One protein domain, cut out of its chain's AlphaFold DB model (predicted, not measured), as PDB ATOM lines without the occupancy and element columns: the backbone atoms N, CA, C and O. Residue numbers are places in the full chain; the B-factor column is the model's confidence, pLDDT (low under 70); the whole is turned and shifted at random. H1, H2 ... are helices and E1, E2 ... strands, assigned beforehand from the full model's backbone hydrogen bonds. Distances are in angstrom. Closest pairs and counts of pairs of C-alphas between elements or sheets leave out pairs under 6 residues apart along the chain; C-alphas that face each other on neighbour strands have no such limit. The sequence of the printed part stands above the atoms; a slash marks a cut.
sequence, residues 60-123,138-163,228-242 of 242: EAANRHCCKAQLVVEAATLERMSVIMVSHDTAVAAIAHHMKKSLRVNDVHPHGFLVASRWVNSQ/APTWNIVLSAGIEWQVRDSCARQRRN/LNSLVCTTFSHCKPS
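Overview. This is residues 60 to 123, 138 to 163 and 228 to 242 of the 242 residues of the protein "Hypothetical protein" of Noctiluca scintillans (UniProt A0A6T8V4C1). A sheet of four strands, E1, E6, E3 and E4, is covered on one face by two helices, H1 and H2, while its other face is bare; a small sheet of two strands, E2 and E5, has E2 packed beside H2. The short helix H3 follows E5 at the far end of that small sheet, and the tail of residues 236 to 242 sticks out and adds to the length. The 105 printed residues have three named helices and six named strands in the order H1 E1 H2 E2 E3 E4 E5 H3 E6, a mixed class of helices and strands. The larger sheet, in the order E1, E6, E3, E4, is mixed, and the pair E2 and E5 is antiparallel. The whole is compact, with a radius of gyration of the C-alphas of 14.2 A, yet elongated in outline, spanning 54 by 35 by 27 A.

Along the chain. In the larger sheet, E1 is residues 83 to 87, E6 residues 228 to 235, 22.9 A long, E3 residues 113 to 120, 22.5 A long, and E4 residues 142 to 145. H1, residues 60 to 78, is 27.2 A long and begins at C-alpha 60 (59.427, -45.080, -24.015). H2, residues 89 to 99, is 15.5 A long. E2 is residues 103 to 107, E5 residues 150 to 153, and H3 residues 155 to 163. E6 ends at C-alpha 235 (49.379, -37.045, -9.557).

Arrangement. E1 and E6 are parallel, with N 85 and O 232 2.8 A apart, within hydrogen-bond range. E6 and E3 are antiparallel, with N 116 and O 231 at 2.8 A, and so are E3 and E4, with N 115 and O 144 at 2.8 A. H1 and H2 are on the same face of this sheet, in two layers, helices over one face. H2, at a height of 9.0 A, lies over E6 and E3 and runs along the strands, at 12 degrees to E6 on the local plane. H1, at a height of 9.1 A, lies over E6 and is only just slantwise to it, at 31 degrees on the local plane. H1 touches H2 with residues 61 to 69 alone, closest at the C-alphas of Cys 66 and Ile 95, 5.1 A, at a steep tilt of 58 degrees, the same way. The closest C-alphas of H2 and E2 are those of Ala 93 and Val 105, 5.5 A apart. E2 and E5 are antiparallel, with N 104 and O 152 at 2.8 A. H3 is apart from H1 and H2. Every O i to N i+4 pair is within range in H1 and H2, and 3 of 5 in H3.

Size, cuts and confidence. The two farthest C-alphas, those of Gln 123 and Ser 242, are 54.2 A apart. Residues 124 to 137 and 164 to 227 are not printed, with C-alpha gaps of 15.9 A and 30.9 A. The links printed whole are tight. The mean pLDDT of the printed part is 77.8, and it is under 70 in residues 122 to 123, 138 to 139, 156 to 163 and 228 to 242.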
ATOM      1  N   GLU A  60      59.606 -43.692 -24.453       86.19
ATOM      2  CA  GLU A  60      59.427 -45.080 -24.015       86.19
ATOM      3  C   GLU A  60      58.687 -45.150 -22.682       86.19
ATOM      4  O   GLU A  60      57.718 -45.903 -22.568       86.19
ATOM      5  N   ALA A  61      59.057 -44.295 -21.723       85.50
ATOM      6  CA  ALA A  61      58.352 -44.154 -20.455       85.50
ATOM      7  C   ALA A  61      56.869 -43.813 -20.685       85.50
ATOM      8  O   ALA A  61      55.978 -44.503 -20.179       85.50
ATOM      9  N   ALA A  62      56.583 -42.803 -21.517       88.56
ATOM     10  CA  ALA A  62      55.220 -42.409 -21.869       88.56
ATOM     11  C   ALA A  62      54.429 -43.567 -22.501       88.56
ATOM     12  O   ALA A  62      53.312 -43.861 -22.070       88.56
ATOM     13  N   ASN A  63      55.016 -44.276 -23.470       88.44
ATOM     14  CA  ASN A  63      54.392 -45.444 -24.095       88.44
ATOM     15  C   ASN A  63      54.105 -46.547 -23.070       88.44
ATOM     16  O   ASN A  63      53.003 -47.098 -23.047       88.44
ATOM     17  N   ARG A  64      55.053 -46.830 -22.170       87.31
ATOM     18  CA  ARG A  64      54.901 -47.815 -21.095       87.31
ATOM     19  C   ARG A  64      53.744 -47.452 -20.161       87.31
ATOM     20  O   ARG A  64      52.949 -48.329 -19.819       87.31
ATOM     21  N   HIS A  65      53.614 -46.184 -19.764       89.25
ATOM     22  CA  HIS A  65      52.493 -45.712 -18.943       89.25
ATOM     23  C   HIS A  65      51.149 -45.850 -19.668       89.25
ATOM     24  O   HIS A  65      50.199 -46.378 -19.090       89.25
ATOM     25  N   CYS A  66      51.081 -45.471 -20.946       90.81
ATOM     26  CA  CYS A  66      49.881 -45.628 -21.769       90.81
ATOM     27  C   CYS A  66      49.465 -47.097 -21.920       90.81
ATOM     28  O   CYS A  66      48.289 -47.417 -21.752       90.81
ATOM     29  N   CYS A  67      50.416 -48.000 -22.181       88.00
ATOM     30  CA  CYS A  67      50.153 -49.435 -22.278       88.00
ATOM     31  C   CYS A  67      49.634 -50.008 -20.954       88.00
ATOM     32  O   CYS A  67      48.623 -50.707 -20.954       88.00
ATOM     33  N   LYS A  68      50.271 -49.677 -19.821       87.12
ATOM     34  CA  LYS A  68      49.805 -50.110 -18.491       87.12
ATOM     35  C   LYS A  68      48.391 -49.600 -18.205       87.12
ATOM     36  O   LYS A  68      47.531 -50.382 -17.812       87.12
ATOM     37  N   ALA A  69      48.131 -48.317 -18.458       89.44
ATOM     38  CA  ALA A  69      46.814 -47.729 -18.250       89.44
ATOM     39  C   ALA A  69      45.746 -48.394 -19.132       89.44
ATOM     40  O   ALA A  69      44.653 -48.695 -18.659       89.44
ATOM     41  N   GLN A  70      46.071 -48.678 -20.394       88.81
ATOM     42  CA  GLN A  70      45.165 -49.361 -21.308       88.81
ATOM     43  C   GLN A  70      44.823 -50.778 -20.833       88.81
ATOM     44  O   GLN A  70      43.642 -51.115 -20.809       88.81
ATOM     45  N   LEU A  71      45.807 -51.571 -20.403       84.19
ATOM     46  CA  LEU A  71      45.573 -52.925 -19.885       84.19
ATOM     47  C   LEU A  71      44.659 -52.917 -18.653       84.19
ATOM     48  O   LEU A  71      43.712 -53.698 -18.574       84.19
ATOM     49  N   VAL A  72      44.898 -51.996 -17.715       84.12
ATOM     50  CA  VAL A  72      44.057 -51.846 -16.517       84.12
ATOM     51  C   VAL A  72      42.637 -51.415 -16.895       84.12
ATOM     52  O   VAL A  72      41.668 -51.969 -16.385       84.12
ATOM     53  N   VAL A  73      42.493 -50.458 -17.815       85.75
ATOM     54  CA  VAL A  73      41.184 -49.999 -18.304       85.75
ATOM     55  C   VAL A  73      40.433 -51.110 -19.035       85.75
ATOM     56  O   VAL A  73      39.214 -51.205 -18.899       85.75
ATOM     57  N   GLU A  74      41.119 -51.933 -19.827       83.62
ATOM     58  CA  GLU A  74      40.533 -53.087 -20.512       83.62
ATOM     59  C   GLU A  74      40.011 -54.111 -19.501       83.62
ATOM     60  O   GLU A  74      38.831 -54.459 -19.558       83.62
ATOM     61  N   ALA A  75      40.832 -54.499 -18.523       80.62
ATOM     62  CA  ALA A  75      40.432 -55.421 -17.462       80.62
ATOM     63  C   ALA A  75      39.252 -54.876 -16.637       80.62
ATOM     64  O   ALA A  75      38.236 -55.550 -16.476       80.62
ATOM     65  N   ALA A  76      39.326 -53.618 -16.199       81.88
ATOM     66  CA  ALA A  76      38.243 -52.981 -15.455       81.88
ATOM     67  C   ALA A  76      36.966 -52.817 -16.287       81.88
ATOM     68  O   ALA A  76      35.866 -52.856 -15.746       81.88
ATOM     69  N   THR A  77      37.087 -52.663 -17.610       82.12
ATOM     70  CA  THR A  77      35.921 -52.588 -18.497       82.12
ATOM     71  C   THR A  77      35.168 -53.912 -18.548       82.12
ATOM     72  O   THR A  77      33.937 -53.887 -18.505       82.12
ATOM     73  N   LEU A  78      35.884 -55.041 -18.608       79.81
ATOM     74  CA  LEU A  78      35.283 -56.379 -18.578       79.81
ATOM     75  C   LEU A  78      34.504 -56.603 -17.276       79.81
ATOM     76  O   LEU A  78      33.374 -57.085 -17.308       79.81
ATOM     77  N   GLU A  79      35.059 -56.136 -16.158       78.94
ATOM     78  CA  GLU A  79      34.467 -56.271 -14.823       78.94
ATOM     79  C   GLU A  79      33.517 -55.121 -14.431       78.94
ATOM     80  O   GLU A  79      32.970 -55.107 -13.328       78.94
ATOM     81  N   ARG A  80      33.292 -54.142 -15.322       79.75
ATOM     82  CA  ARG A  80      32.461 -52.942 -15.077       79.75
ATOM     83  C   ARG A  80      32.872 -52.175 -13.808       79.75
ATOM     84  O   ARG A  80      32.024 -51.718 -13.040       79.75
ATOM     85  N   MET A  81      34.177 -52.052 -13.590       80.94
ATOM     86  CA  MET A  81      34.769 -51.365 -12.447       80.94
ATOM     87  C   MET A  81      35.251 -49.961 -12.822       80.94
ATOM     88  O   MET A  81      35.656 -49.696 -13.957       80.94
ATOM     89  N   SER A  82      35.237 -49.066 -11.836       79.75
ATOM     90  CA  SER A  82      35.965 -47.797 -11.917       79.75
ATOM     91  C   SER A  82      37.399 -47.995 -11.450       79.75
ATOM     92  O   SER A  82      37.659 -48.810 -10.567       79.75
ATOM     93  N   VAL A  83      38.325 -47.243 -12.038       82.06
ATOM     94  CA  VAL A  83      39.755 -47.343 -11.725       82.06
ATOM     95  C   VAL A  83      40.258 -45.999 -11.234       82.06
ATOM     96  O   VAL A  83      39.925 -44.961 -11.806       82.06
ATOM     97  N   ILE A  84      41.103 -46.030 -10.208       82.62
ATOM     98  CA  ILE A  84      41.908 -44.889  -9.789       82.62
ATOM     99  C   ILE A  84      43.375 -45.248 -10.042       82.62
ATOM    100  O   ILE A  84      43.852 -46.282  -9.580       82.62
ATOM    101  N   MET A  85      44.076 -44.423 -10.813       85.38
ATOM    102  CA  MET A  85      45.509 -44.535 -11.069       85.38
ATOM    103  C   MET A  85      46.223 -43.373 -10.396       85.38
ATOM    104  O   MET A  85      45.890 -42.214 -10.625       85.38
ATOM    105  N   VAL A  86      47.242 -43.684  -9.610       84.44
ATOM    106  CA  VAL A  86      48.121 -42.685  -9.005       84.44
ATOM    107  C   VAL A  86      49.460 -42.751  -9.730       84.44
ATOM    108  O   VAL A  86      50.047 -43.827  -9.843       84.44
ATOM    109  N   SER A  87      49.919 -41.638 -10.302       87.06
ATOM    110  CA  SER A  87      51.160 -41.627 -11.085       87.06
ATOM    111  C   SER A  87      51.882 -40.280 -11.054       87.06
ATOM    112  O   SER A  87      51.497 -39.375 -10.322       87.06
ATOM    113  N   HIS A  88      52.954 -40.155 -11.833       87.06
ATOM    114  CA  HIS A  88      53.657 -38.890 -12.033       87.06
ATOM    115  C   HIS A  88      52.915 -38.000 -13.043       87.06
ATOM    116  O   HIS A  88      52.144 -38.486 -13.875       87.06
ATOM    117  N   ASP A  89      53.175 -36.699 -12.988       89.50
ATOM    118  CA  ASP A  89      52.691 -35.665 -13.914       89.50
ATOM    119  C   ASP A  89      52.827 -36.048 -15.399       89.50
ATOM    120  O   ASP A  89      51.853 -36.037 -16.159       89.50
ATOM    121  N   THR A  90      54.017 -36.486 -15.798       90.00
ATOM    122  CA  THR A  90      54.359 -36.917 -17.156       90.00
ATOM    123  C   THR A  90      53.536 -38.124 -17.602       90.00
ATOM    124  O   THR A  90      53.080 -38.183 -18.748       90.00
ATOM    125  N   ALA A  91      53.272 -39.067 -16.694       91.75
ATOM    126  CA  ALA A  91      52.419 -40.219 -16.959       91.75
ATOM    127  C   ALA A  91      50.949 -39.808 -17.115       91.75
ATOM    128  O   ALA A  91      50.282 -40.279 -18.039       91.75
ATOM    129  N   VAL A  92      50.448 -38.895 -16.273       91.75
ATOM    130  CA  VAL A  92      49.083 -38.354 -16.392       91.75
ATOM    131  C   VAL A  92      48.899 -37.652 -17.740       91.75
ATOM    132  O   VAL A  92      47.939 -37.949 -18.455       91.75
ATOM    133  N   ALA A  93      49.844 -36.796 -18.137       93.75
ATOM    134  CA  ALA A  93      49.827 -36.119 -19.433       93.75
ATOM    135  C   ALA A  93      49.854 -37.110 -20.613       93.75
ATOM    136  O   ALA A  93      49.070 -36.974 -21.562       93.75
ATOM    137  N   ALA A  94      50.710 -38.134 -20.548       94.00
ATOM    138  CA  ALA A  94      50.807 -39.170 -21.574       94.00
ATOM    139  C   ALA A  94      49.499 -39.964 -21.717       94.00
ATOM    140  O   ALA A  94      48.988 -40.113 -22.832       94.00
ATOM    141  N   ILE A  95      48.909 -40.407 -20.601       93.88
ATOM    142  CA  ILE A  95      47.640 -41.149 -20.583       93.88
ATOM    143  C   ILE A  95      46.505 -40.284 -21.141       93.88
ATOM    144  O   ILE A  95      45.744 -40.744 -21.995       93.88
ATOM    145  N   ALA A  96      46.419 -39.017 -20.727       93.81
ATOM    146  CA  ALA A  96      45.430 -38.065 -21.231       93.81
ATOM    147  C   ALA A  96      45.512 -37.919 -22.758       93.81
ATOM    148  O   ALA A  96      44.503 -37.997 -23.467       93.81
ATOM    149  N   HIS A  97      46.736 -37.764 -23.268       92.31
ATOM    150  CA  HIS A  97      47.001 -37.651 -24.693       92.31
ATOM    151  C   HIS A  97      46.666 -38.942 -25.461       92.31
ATOM    152  O   HIS A  97      46.130 -38.883 -26.570       92.31
ATOM    153  N   HIS A  98      46.950 -40.109 -24.878       91.25
ATOM    154  CA  HIS A  98      46.611 -41.413 -25.458       91.25
ATOM    155  C   HIS A  98      45.099 -41.613 -25.567       91.25
ATOM    156  O   HIS A  98      44.598 -42.019 -26.616       91.25
ATOM    157  N   MET A  99      44.357 -41.259 -24.514       90.88
ATOM    158  CA  MET A  99      42.896 -41.367 -24.484       90.88
ATOM    159  C   MET A  99      42.209 -40.391 -25.441       90.88
ATOM    160  O   MET A  99      41.232 -40.750 -26.101       90.88
ATOM    161  N   LYS A 100      42.725 -39.165 -25.562       90.69
ATOM    162  CA  LYS A 100      42.194 -38.149 -26.475       90.69
ATOM    163  C   LYS A 100      43.331 -37.521 -27.269       90.69
ATOM    164  O   LYS A 100      43.889 -36.504 -26.883       90.69
ATOM    165  N   LYS A 101      43.610 -38.087 -28.450       88.25
ATOM    166  CA  LYS A 101      44.718 -37.665 -29.335       88.25
ATOM    167  C   LYS A 101      44.718 -36.168 -29.702       88.25
ATOM    168  O   LYS A 101      45.771 -35.644 -30.054       88.25
ATOM    169  N   SER A 102      43.566 -35.488 -29.680       89.25
ATOM    170  CA  SER A 102      43.480 -34.039 -29.938       89.25
ATOM    171  C   SER A 102      43.883 -33.181 -28.738       89.25
ATOM    172  O   SER A 102      44.194 -32.006 -28.919       89.25
ATOM    173  N   LEU A 103      43.900 -33.750 -27.532       91.75
ATOM    174  CA  LEU A 103      44.293 -33.080 -26.302       91.75
ATOM    175  C   LEU A 103      45.819 -33.060 -26.186       91.75
ATOM    176  O   LEU A 103      46.481 -34.091 -26.323       91.75
ATOM    177  N   ARG A 104      46.382 -31.884 -25.930       91.88
ATOM    178  CA  ARG A 104      47.791 -31.678 -25.596       91.88
ATOM    179  C   ARG A 104      47.853 -31.084 -24.204       91.88
ATOM    180  O   ARG A 104      47.349 -29.987 -24.005       91.88
ATOM    181  N   VAL A 105      48.422 -31.828 -23.269       92.62
ATOM    182  CA  VAL A 105      48.703 -31.345 -21.917       92.62
ATOM    183  C   VAL A 105      50.099 -30.733 -21.944       92.62
ATOM    184  O   VAL A 105      51.024 -31.377 -22.439       92.62
ATOM    185  N   ASN A 106      50.214 -29.486 -21.498       92.50
ATOM    186  CA  ASN A 106      51.472 -28.743 -21.473       92.50
ATOM    187  C   ASN A 106      52.137 -28.848 -20.102       92.50
ATOM    188  O   ASN A 106      53.336 -29.087 -20.036       92.50
ATOM    189  N   ASP A 107      51.341 -28.699 -19.044       93.25
ATOM    190  CA  ASP A 107      51.807 -28.728 -17.663       93.25
ATOM    191  C   ASP A 107      50.755 -29.370 -16.753       93.25
ATOM    192  O   ASP A 107      49.548 -29.223 -16.980       93.25
ATOM    193  N   VAL A 108      51.213 -30.109 -15.742       90.38
ATOM    194  CA  VAL A 108      50.359 -30.784 -14.760       90.38
ATOM    195  C   VAL A 108      50.828 -30.392 -13.368       90.38
ATOM    196  O   VAL A 108      51.882 -30.824 -12.909       90.38
ATOM    197  N   HIS A 109      50.003 -29.615 -12.670       88.88
ATOM    198  CA  HIS A 109      50.263 -29.236 -11.287       88.88
ATOM    199  C   HIS A 109      50.470 -30.479 -10.384       88.88
ATOM    200  O   HIS A 109      49.804 -31.490 -10.607       88.88
ATOM    201  N   PRO A 110      51.292 -30.426  -9.313       80.94
ATOM    202  CA  PRO A 110      51.560 -31.567  -8.418       80.94
ATOM    203  C   PRO A 110      50.336 -32.255  -7.787       80.94
ATOM    204  O   PRO A 110      50.418 -33.416  -7.382       80.94
ATOM    205  N   HIS A 111      49.201 -31.559  -7.723       83.94
ATOM    206  CA  HIS A 111      47.907 -32.069  -7.237       83.94
ATOM    207  C   HIS A 111      46.866 -32.199  -8.359       83.94
ATOM    208  O   HIS A 111      45.660 -32.228  -8.115       83.94
ATOM    209  N   GLY A 112      47.337 -32.206  -9.603       86.94
ATOM    210  CA  GLY A 112      46.515 -32.327 -10.784       86.94
ATOM    211  C   GLY A 112      45.883 -33.709 -10.880       86.94
ATOM    212  O   GLY A 112      46.459 -34.734 -10.513       86.94
ATOM    213  N   PHE A 113      44.672 -33.756 -11.413       89.56
ATOM    214  CA  PHE A 113      44.032 -35.012 -11.755       89.56
ATOM    215  C   PHE A 113      43.243 -34.898 -13.054       89.56
ATOM    216  O   PHE A 113      42.827 -33.828 -13.496       89.56
ATOM    217  N   LEU A 114      43.030 -36.048 -13.672       93.12
ATOM    218  CA  LEU A 114      42.262 -36.229 -14.884       93.12
ATOM    219  C   LEU A 114      41.191 -37.279 -14.621       93.12
ATOM    220  O   LEU A 114      41.496 -38.391 -14.205       93.12
ATOM    221  N   VAL A 115      39.943 -36.946 -14.923       91.81
ATOM    222  CA  VAL A 115      38.835 -37.898 -14.944       91.81
ATOM    223  C   VAL A 115      38.492 -38.199 -16.395       91.81
ATOM    224  O   VAL A 115      38.039 -37.325 -17.132       91.81
ATOM    225  N   ALA A 116      38.699 -39.439 -16.822       92.31
ATOM    226  CA  ALA A 116      38.320 -39.926 -18.138       92.31
ATOM    227  C   ALA A 116      37.144 -40.898 -18.016       92.31
ATOM    228  O   ALA A 116      37.151 -41.812 -17.202       92.31
ATOM    229  N   SER A 117      36.121 -40.734 -18.843       90.94
ATOM    230  CA  SER A 117      34.956 -41.615 -18.872       90.94
ATOM    231  C   SER A 117      34.611 -41.994 -20.303       90.94
ATOM    232  O   SER A 117      34.794 -41.210 -21.237       90.94
ATOM    233  N   ARG A 118      34.127 -43.218 -20.492       87.38
ATOM    234  CA  ARG A 118      33.621 -43.680 -21.787       87.38
ATOM    235  C   ARG A 118      32.387 -44.540 -21.600       87.38
ATOM    236  O   ARG A 118      32.255 -45.259 -20.609       87.38
ATOM    237  N   TRP A 119      31.518 -44.495 -22.597       83.69
ATOM    238  CA  TRP A 119      30.386 -45.402 -22.693       83.69
ATOM    239  C   TRP A 119      30.847 -46.717 -23.306       83.69
ATOM    240  O   TRP A 119      31.499 -46.729 -24.352       83.69
ATOM    241  N   VAL A 120      30.514 -47.816 -22.638       75.62
ATOM    242  CA  VAL A 120      30.774 -49.167 -23.128       75.62
ATOM    243  C   VAL A 120      29.424 -49.835 -23.324       75.62
ATOM    244  O   VAL A 120      28.693 -50.072 -22.365       75.62
ATOM    245  N   ASN A 121      29.080 -50.117 -24.580       70.31
ATOM    246  CA  ASN A 121      27.886 -50.889 -24.888       70.31
ATOM    247  C   ASN A 121      28.179 -52.348 -24.537       70.31
ATOM    248  O   ASN A 121      28.973 -52.997 -25.219       70.31
ATOM    249  N   SER A 122      27.564 -52.865 -23.472       62.03
ATOM    250  CA  SER A 122      27.524 -54.309 -23.270       62.03
ATOM    251  C   SER A 122      26.533 -54.875 -24.270       62.03
ATOM    252  O   SER A 122      25.326 -54.717 -24.108       62.03
ATOM    253  N   GLN A 123      27.045 -55.469 -25.341       58.25
ATOM    254  CA  GLN A 123      26.217 -56.311 -26.180       58.25
ATOM    255  C   GLN A 123      25.938 -57.565 -25.351       58.25
ATOM    256  O   GLN A 123      26.865 -58.322 -25.062       58.25
ATOM    257  N   ALA A 138      35.948 -45.858 -32.751       61.22
ATOM    258  CA  ALA A 138      36.878 -45.868 -31.633       61.22
ATOM    259  C   ALA A 138      36.203 -45.229 -30.404       61.22
ATOM    260  O   ALA A 138      35.553 -44.184 -30.557       61.22
ATOM    261  N   PRO A 139      36.294 -45.858 -29.218       68.75
ATOM    262  CA  PRO A 139      35.594 -45.388 -28.035       68.75
ATOM    263  C   PRO A 139      35.954 -43.926 -27.781       68.75
ATOM    264  O   PRO A 139      37.127 -43.565 -27.685       68.75
ATOM    265  N   THR A 140      34.933 -43.072 -27.730       83.62
ATOM    266  CA  THR A 140      35.128 -41.642 -27.498       83.62
ATOM    267  C   THR A 140      35.217 -41.405 -25.999       83.62
ATOM    268  O   THR A 140      34.265 -41.676 -25.268       83.62
ATOM    269  N   TRP A 141      36.368 -40.913 -25.550       89.25
ATOM    270  CA  TRP A 141      36.595 -40.535 -24.162       89.25
ATOM    271  C   TRP A 141      36.081 -39.120 -23.897       89.25
ATOM    272  O   TRP A 141      36.434 -38.171 -24.603       89.25
ATOM    273  N   ASN A 142      35.284 -38.975 -22.845       91.69
ATOM    274  CA  ASN A 142      35.035 -37.698 -22.198       91.69
ATOM    275  C   ASN A 142      36.102 -37.501 -21.119       91.69
ATOM    276  O   ASN A 142      36.258 -38.350 -20.249       91.69
ATOM    277  N   ILE A 143      36.850 -36.407 -21.205       92.69
ATOM    278  CA  ILE A 143      37.971 -36.121 -20.315       92.69
ATOM    279  C   ILE A 143      37.717 -34.784 -19.630       92.69
ATOM    280  O   ILE A 143      37.527 -33.775 -20.309       92.69
ATOM    281  N   VAL A 144      37.776 -34.795 -18.303       93.81
ATOM    282  CA  VAL A 144      37.747 -33.625 -17.430       93.81
ATOM    283  C   VAL A 144      39.116 -33.501 -16.767       93.81
ATOM    284  O   VAL A 144      39.629 -34.470 -16.211       93.81
ATOM    285  N   LEU A 145      39.714 -32.319 -16.851       92.81
ATOM    286  CA  LEU A 145      40.988 -31.989 -16.218       92.81
ATOM    287  C   LEU A 145      40.729 -31.131 -14.980       92.81
ATOM    288  O   LEU A 145      39.835 -30.283 -15.001       92.81
ATOM    289  N   SER A 146      41.496 -31.349 -13.915       92.56
ATOM    290  CA  SER A 146      41.441 -30.518 -12.714       92.56
ATOM    291  C   SER A 146      41.900 -29.088 -12.999       92.56
ATOM    292  O   SER A 146      42.621 -28.819 -13.966       92.56
ATOM    293  N   ALA A 147      41.529 -28.163 -12.111       90.44
ATOM    294  CA  ALA A 147      42.081 -26.814 -12.130       90.44
ATOM    295  C   ALA A 147      43.619 -26.864 -12.040       90.44
ATOM    296  O   ALA A 147      44.176 -27.693 -11.320       90.44
ATOM    297  N   GLY A 148      44.294 -25.996 -12.797       88.38
ATOM    298  CA  GLY A 148      45.758 -25.905 -12.824       88.38
ATOM    299  C   GLY A 148      46.469 -26.846 -13.802       88.38
ATOM    300  O   GLY A 148      47.684 -26.767 -13.906       88.38
ATOM    301  N   ILE A 149      45.758 -27.710 -14.539       91.75
ATOM    302  CA  ILE A 149      46.359 -28.421 -15.678       91.75
ATOM    303  C   ILE A 149      46.249 -27.541 -16.923       91.75
ATOM    304  O   ILE A 149      45.142 -27.226 -17.370       91.75
ATOM    305  N   GLU A 150      47.384 -27.185 -17.519       95.25
ATOM    306  CA  GLU A 150      47.417 -26.418 -18.762       95.25
ATOM    307  C   GLU A 150      47.272 -27.339 -19.973       95.25
ATOM    308  O   GLU A 150      48.016 -28.310 -20.142       95.25
ATOM    309  N   TRP A 151      46.325 -27.034 -20.865       95.12
ATOM    310  CA  TRP A 151      46.076 -27.854 -22.049       95.12
ATOM    311  C   TRP A 151      45.632 -27.047 -23.267       95.12
ATOM    312  O   TRP A 151      45.126 -25.931 -23.180       95.12
ATOM    313  N   GLN A 152      45.812 -27.655 -24.437       93.19
ATOM    314  CA  GLN A 152      45.386 -27.133 -25.730       93.19
ATOM    315  C   GLN A 152      44.727 -28.242 -26.550       93.19
ATOM    316  O   GLN A 152      45.110 -29.412 -26.475       93.19
ATOM    317  N   VAL A 153      43.757 -27.878 -27.386       91.62
ATOM    318  CA  VAL A 153      43.223 -28.773 -28.421       91.62
ATOM    319  C   VAL A 153      43.936 -28.485 -29.734       91.62
ATOM    320  O   VAL A 153      43.959 -27.352 -30.207       91.62
ATOM    321  N   ARG A 154      44.533 -29.518 -30.333       85.19
ATOM    322  CA  ARG A 154      45.162 -29.445 -31.659       85.19
ATOM    323  C   ARG A 154      44.554 -30.479 -32.595       85.19
ATOM    324  O   ARG A 154      45.001 -31.626 -32.657       85.19
ATOM    325  N   ASP A 155      43.570 -30.051 -33.381       75.25
ATOM    326  CA  ASP A 155      42.891 -30.913 -34.358       75.25
ATOM    327  C   ASP A 155      43.791 -31.332 -35.531       75.25
ATOM    328  O   ASP A 155      43.612 -32.408 -36.111       75.25
ATOM    329  N   SER A 156      44.815 -30.534 -35.849       66.19
ATOM    330  CA  SER A 156      45.791 -30.831 -36.905       66.19
ATOM    331  C   SER A 156      46.589 -32.114 -36.626       66.19
ATOM    332  O   SER A 156      46.764 -32.941 -37.524       66.19
ATOM    333  N   CYS A 157      46.973 -32.360 -35.368       55.41
ATOM    334  CA  CYS A 157      47.660 -33.593 -34.967       55.41
ATOM    335  C   CYS A 157      46.786 -34.847 -35.128       55.41
ATOM    336  O   CYS A 157      47.302 -35.922 -35.444       55.41
ATOM    337  N   ALA A 158      45.470 -34.728 -34.926       55.59
ATOM    338  CA  ALA A 158      44.548 -35.856 -35.048       55.59
ATOM    339  C   ALA A 158      44.367 -36.312 -36.506       55.59
ATOM    340  O   ALA A 158      44.050 -37.481 -36.739       55.59
ATOM    341  N   ARG A 159      44.569 -35.412 -37.481       56.53
ATOM    342  CA  ARG A 159      44.548 -35.738 -38.917       56.53
ATOM    343  C   ARG A 159      45.855 -36.382 -39.373       56.53
ATOM    344  O   ARG A 159      45.814 -37.399 -40.054       56.53
ATOM    345  N   GLN A 160      47.000 -35.850 -38.946       56.22
ATOM    346  CA  GLN A 160      48.308 -36.347 -39.384       56.22
ATOM    347  C   GLN A 160      48.597 -37.771 -38.885       56.22
ATOM    348  O   GLN A 160      49.075 -38.597 -39.656       56.22
ATOM    349  N   ARG A 161      48.216 -38.105 -37.640       54.12
ATOM    350  CA  ARG A 161      48.419 -39.457 -37.093       54.12
ATOM    351  C   ARG A 161      47.517 -40.532 -37.694       54.12
ATOM    352  O   ARG A 161      47.969 -41.660 -37.810       54.12
ATOM    353  N   ARG A 162      46.284 -40.211 -38.110       56.06
ATOM    354  CA  ARG A 162      45.426 -41.185 -38.821       56.06
ATOM    355  C   ARG A 162      46.050 -41.641 -40.140       56.06
ATOM    356  O   ARG A 162      45.835 -42.771 -40.549       56.06
ATOM    357  N   ASN A 163      46.837 -40.772 -40.767       50.31
ATOM    358  CA  ASN A 163      47.517 -41.067 -42.025       50.31
ATOM    359  C   ASN A 163      48.885 -41.737 -41.817       50.31
ATOM    360  O   ASN A 163      49.444 -42.269 -42.767       50.31
ATOM    361  N   LEU A 228      28.406 -46.428 -17.123       41.00
ATOM    362  CA  LEU A 228      29.524 -45.506 -17.279       41.00
ATOM    363  C   LEU A 228      30.741 -46.093 -16.557       41.00
ATOM    364  O   LEU A 228      30.682 -46.306 -15.350       41.00
ATOM    365  N   ASN A 229      31.838 -46.323 -17.278       43.25
ATOM    366  CA  ASN A 229      33.122 -46.624 -16.648       43.25
ATOM    367  C   ASN A 229      33.926 -45.322 -16.548       43.25
ATOM    368  O   ASN A 229      34.144 -44.646 -17.561       43.25
ATOM    369  N   SER A 230      34.362 -44.983 -15.333       40.09
ATOM    370  CA  SER A 230      35.227 -43.835 -15.050       40.09
ATOM    371  C   SER A 230      36.627 -44.280 -14.630       40.09
ATOM    372  O   SER A 230      36.792 -45.196 -13.824       40.09
ATOM    373  N   LEU A 231      37.629 -43.597 -15.173       55.28
ATOM    374  CA  LEU A 231      39.024 -43.637 -14.773       55.28
ATOM    375  C   LEU A 231      39.381 -42.291 -14.145       55.28
ATOM    376  O   LEU A 231      39.180 -41.252 -14.771       55.28
ATOM    377  N   VAL A 232      39.961 -42.311 -12.952       61.00
ATOM    378  CA  VAL A 232      40.566 -41.131 -12.330       61.00
ATOM    379  C   VAL A 232      42.072 -41.341 -12.289       61.00
ATOM    380  O   VAL A 232      42.540 -42.285 -11.669       61.00
ATOM    381  N   CYS A 233      42.839 -40.479 -12.944       58.06
ATOM    382  CA  CYS A 233      44.292 -40.437 -12.829       58.06
ATOM    383  C   CYS A 233      44.672 -39.231 -11.974       58.06
ATOM    384  O   CYS A 233      44.352 -38.110 -12.353       58.06
ATOM    385  N   THR A 234      45.357 -39.430 -10.857       46.88
ATOM    386  CA  THR A 234      45.835 -38.343  -9.993       46.88
ATOM    387  C   THR A 234      47.354 -38.355  -9.915       46.88
ATOM    388  O   THR A 234      47.982 -39.418  -9.987       46.88
ATOM    389  N   THR A 235      47.953 -37.171  -9.823       42.16
ATOM    390  CA  THR A 235      49.379 -37.045  -9.557       42.16
ATOM    391  C   THR A 235      49.662 -37.172  -8.072       42.16
ATOM    392  O   THR A 235      48.940 -36.622  -7.241       42.16
ATOM    393  N   PHE A 236      50.749 -37.856  -7.733       35.28
ATOM    394  CA  PHE A 236      51.246 -37.887  -6.364       35.28
ATOM    395  C   PHE A 236      52.676 -37.370  -6.329       35.28
ATOM    396  O   PHE A 236      53.593 -37.998  -6.859       35.28
ATOM    397  N   SER A 237      52.853 -36.202  -5.717       32.91
ATOM    398  CA  SER A 237      54.169 -35.649  -5.429       32.91
ATOM    399  C   SER A 237      54.491 -35.896  -3.960       32.91
ATOM    400  O   SER A 237      53.951 -35.235  -3.075       32.91
ATOM    401  N   HIS A 238      55.365 -36.864  -3.684       35.16
ATOM    402  CA  HIS A 238      56.004 -36.959  -2.375       35.16
ATOM    403  C   HIS A 238      57.133 -35.921  -2.317       35.16
ATOM    404  O   HIS A 238      58.289 -36.224  -2.604       35.16
ATOM    405  N   CYS A 239      56.816 -34.697  -1.907       29.02
ATOM    406  CA  CYS A 239      57.817 -33.850  -1.270       29.02
ATOM    407  C   CYS A 239      57.812 -34.207   0.217       29.02
ATOM    408  O   CYS A 239      56.823 -33.960   0.906       29.02
ATOM    409  N   LYS A 240      58.891 -34.824   0.717       29.55
ATOM    410  CA  LYS A 240      59.098 -34.899   2.169       29.55
ATOM    411  C   LYS A 240      59.109 -33.460   2.708       29.55
ATOM    412  O   LYS A 240      59.851 -32.649   2.146       29.55
ATOM    413  N   PRO A 241      58.321 -33.125   3.745       30.66
ATOM    414  CA  PRO A 241      58.521 -31.868   4.448       30.66
ATOM    415  C   PRO A 241      59.949 -31.856   5.008       30.66
ATOM    416  O   PRO A 241      60.431 -32.878   5.506       30.66
ATOM    417  N   SER A 242      60.632 -30.731   4.795       37.25
ATOM    418  CA  SER A 242      61.989 -30.468   5.292       37.25
ATOM    419  C   SER A 242      61.968 -30.231   6.792       37.25
ATOM    420  O   SER A 242      60.960 -29.658   7.264       37.25
TER     421      SER A 242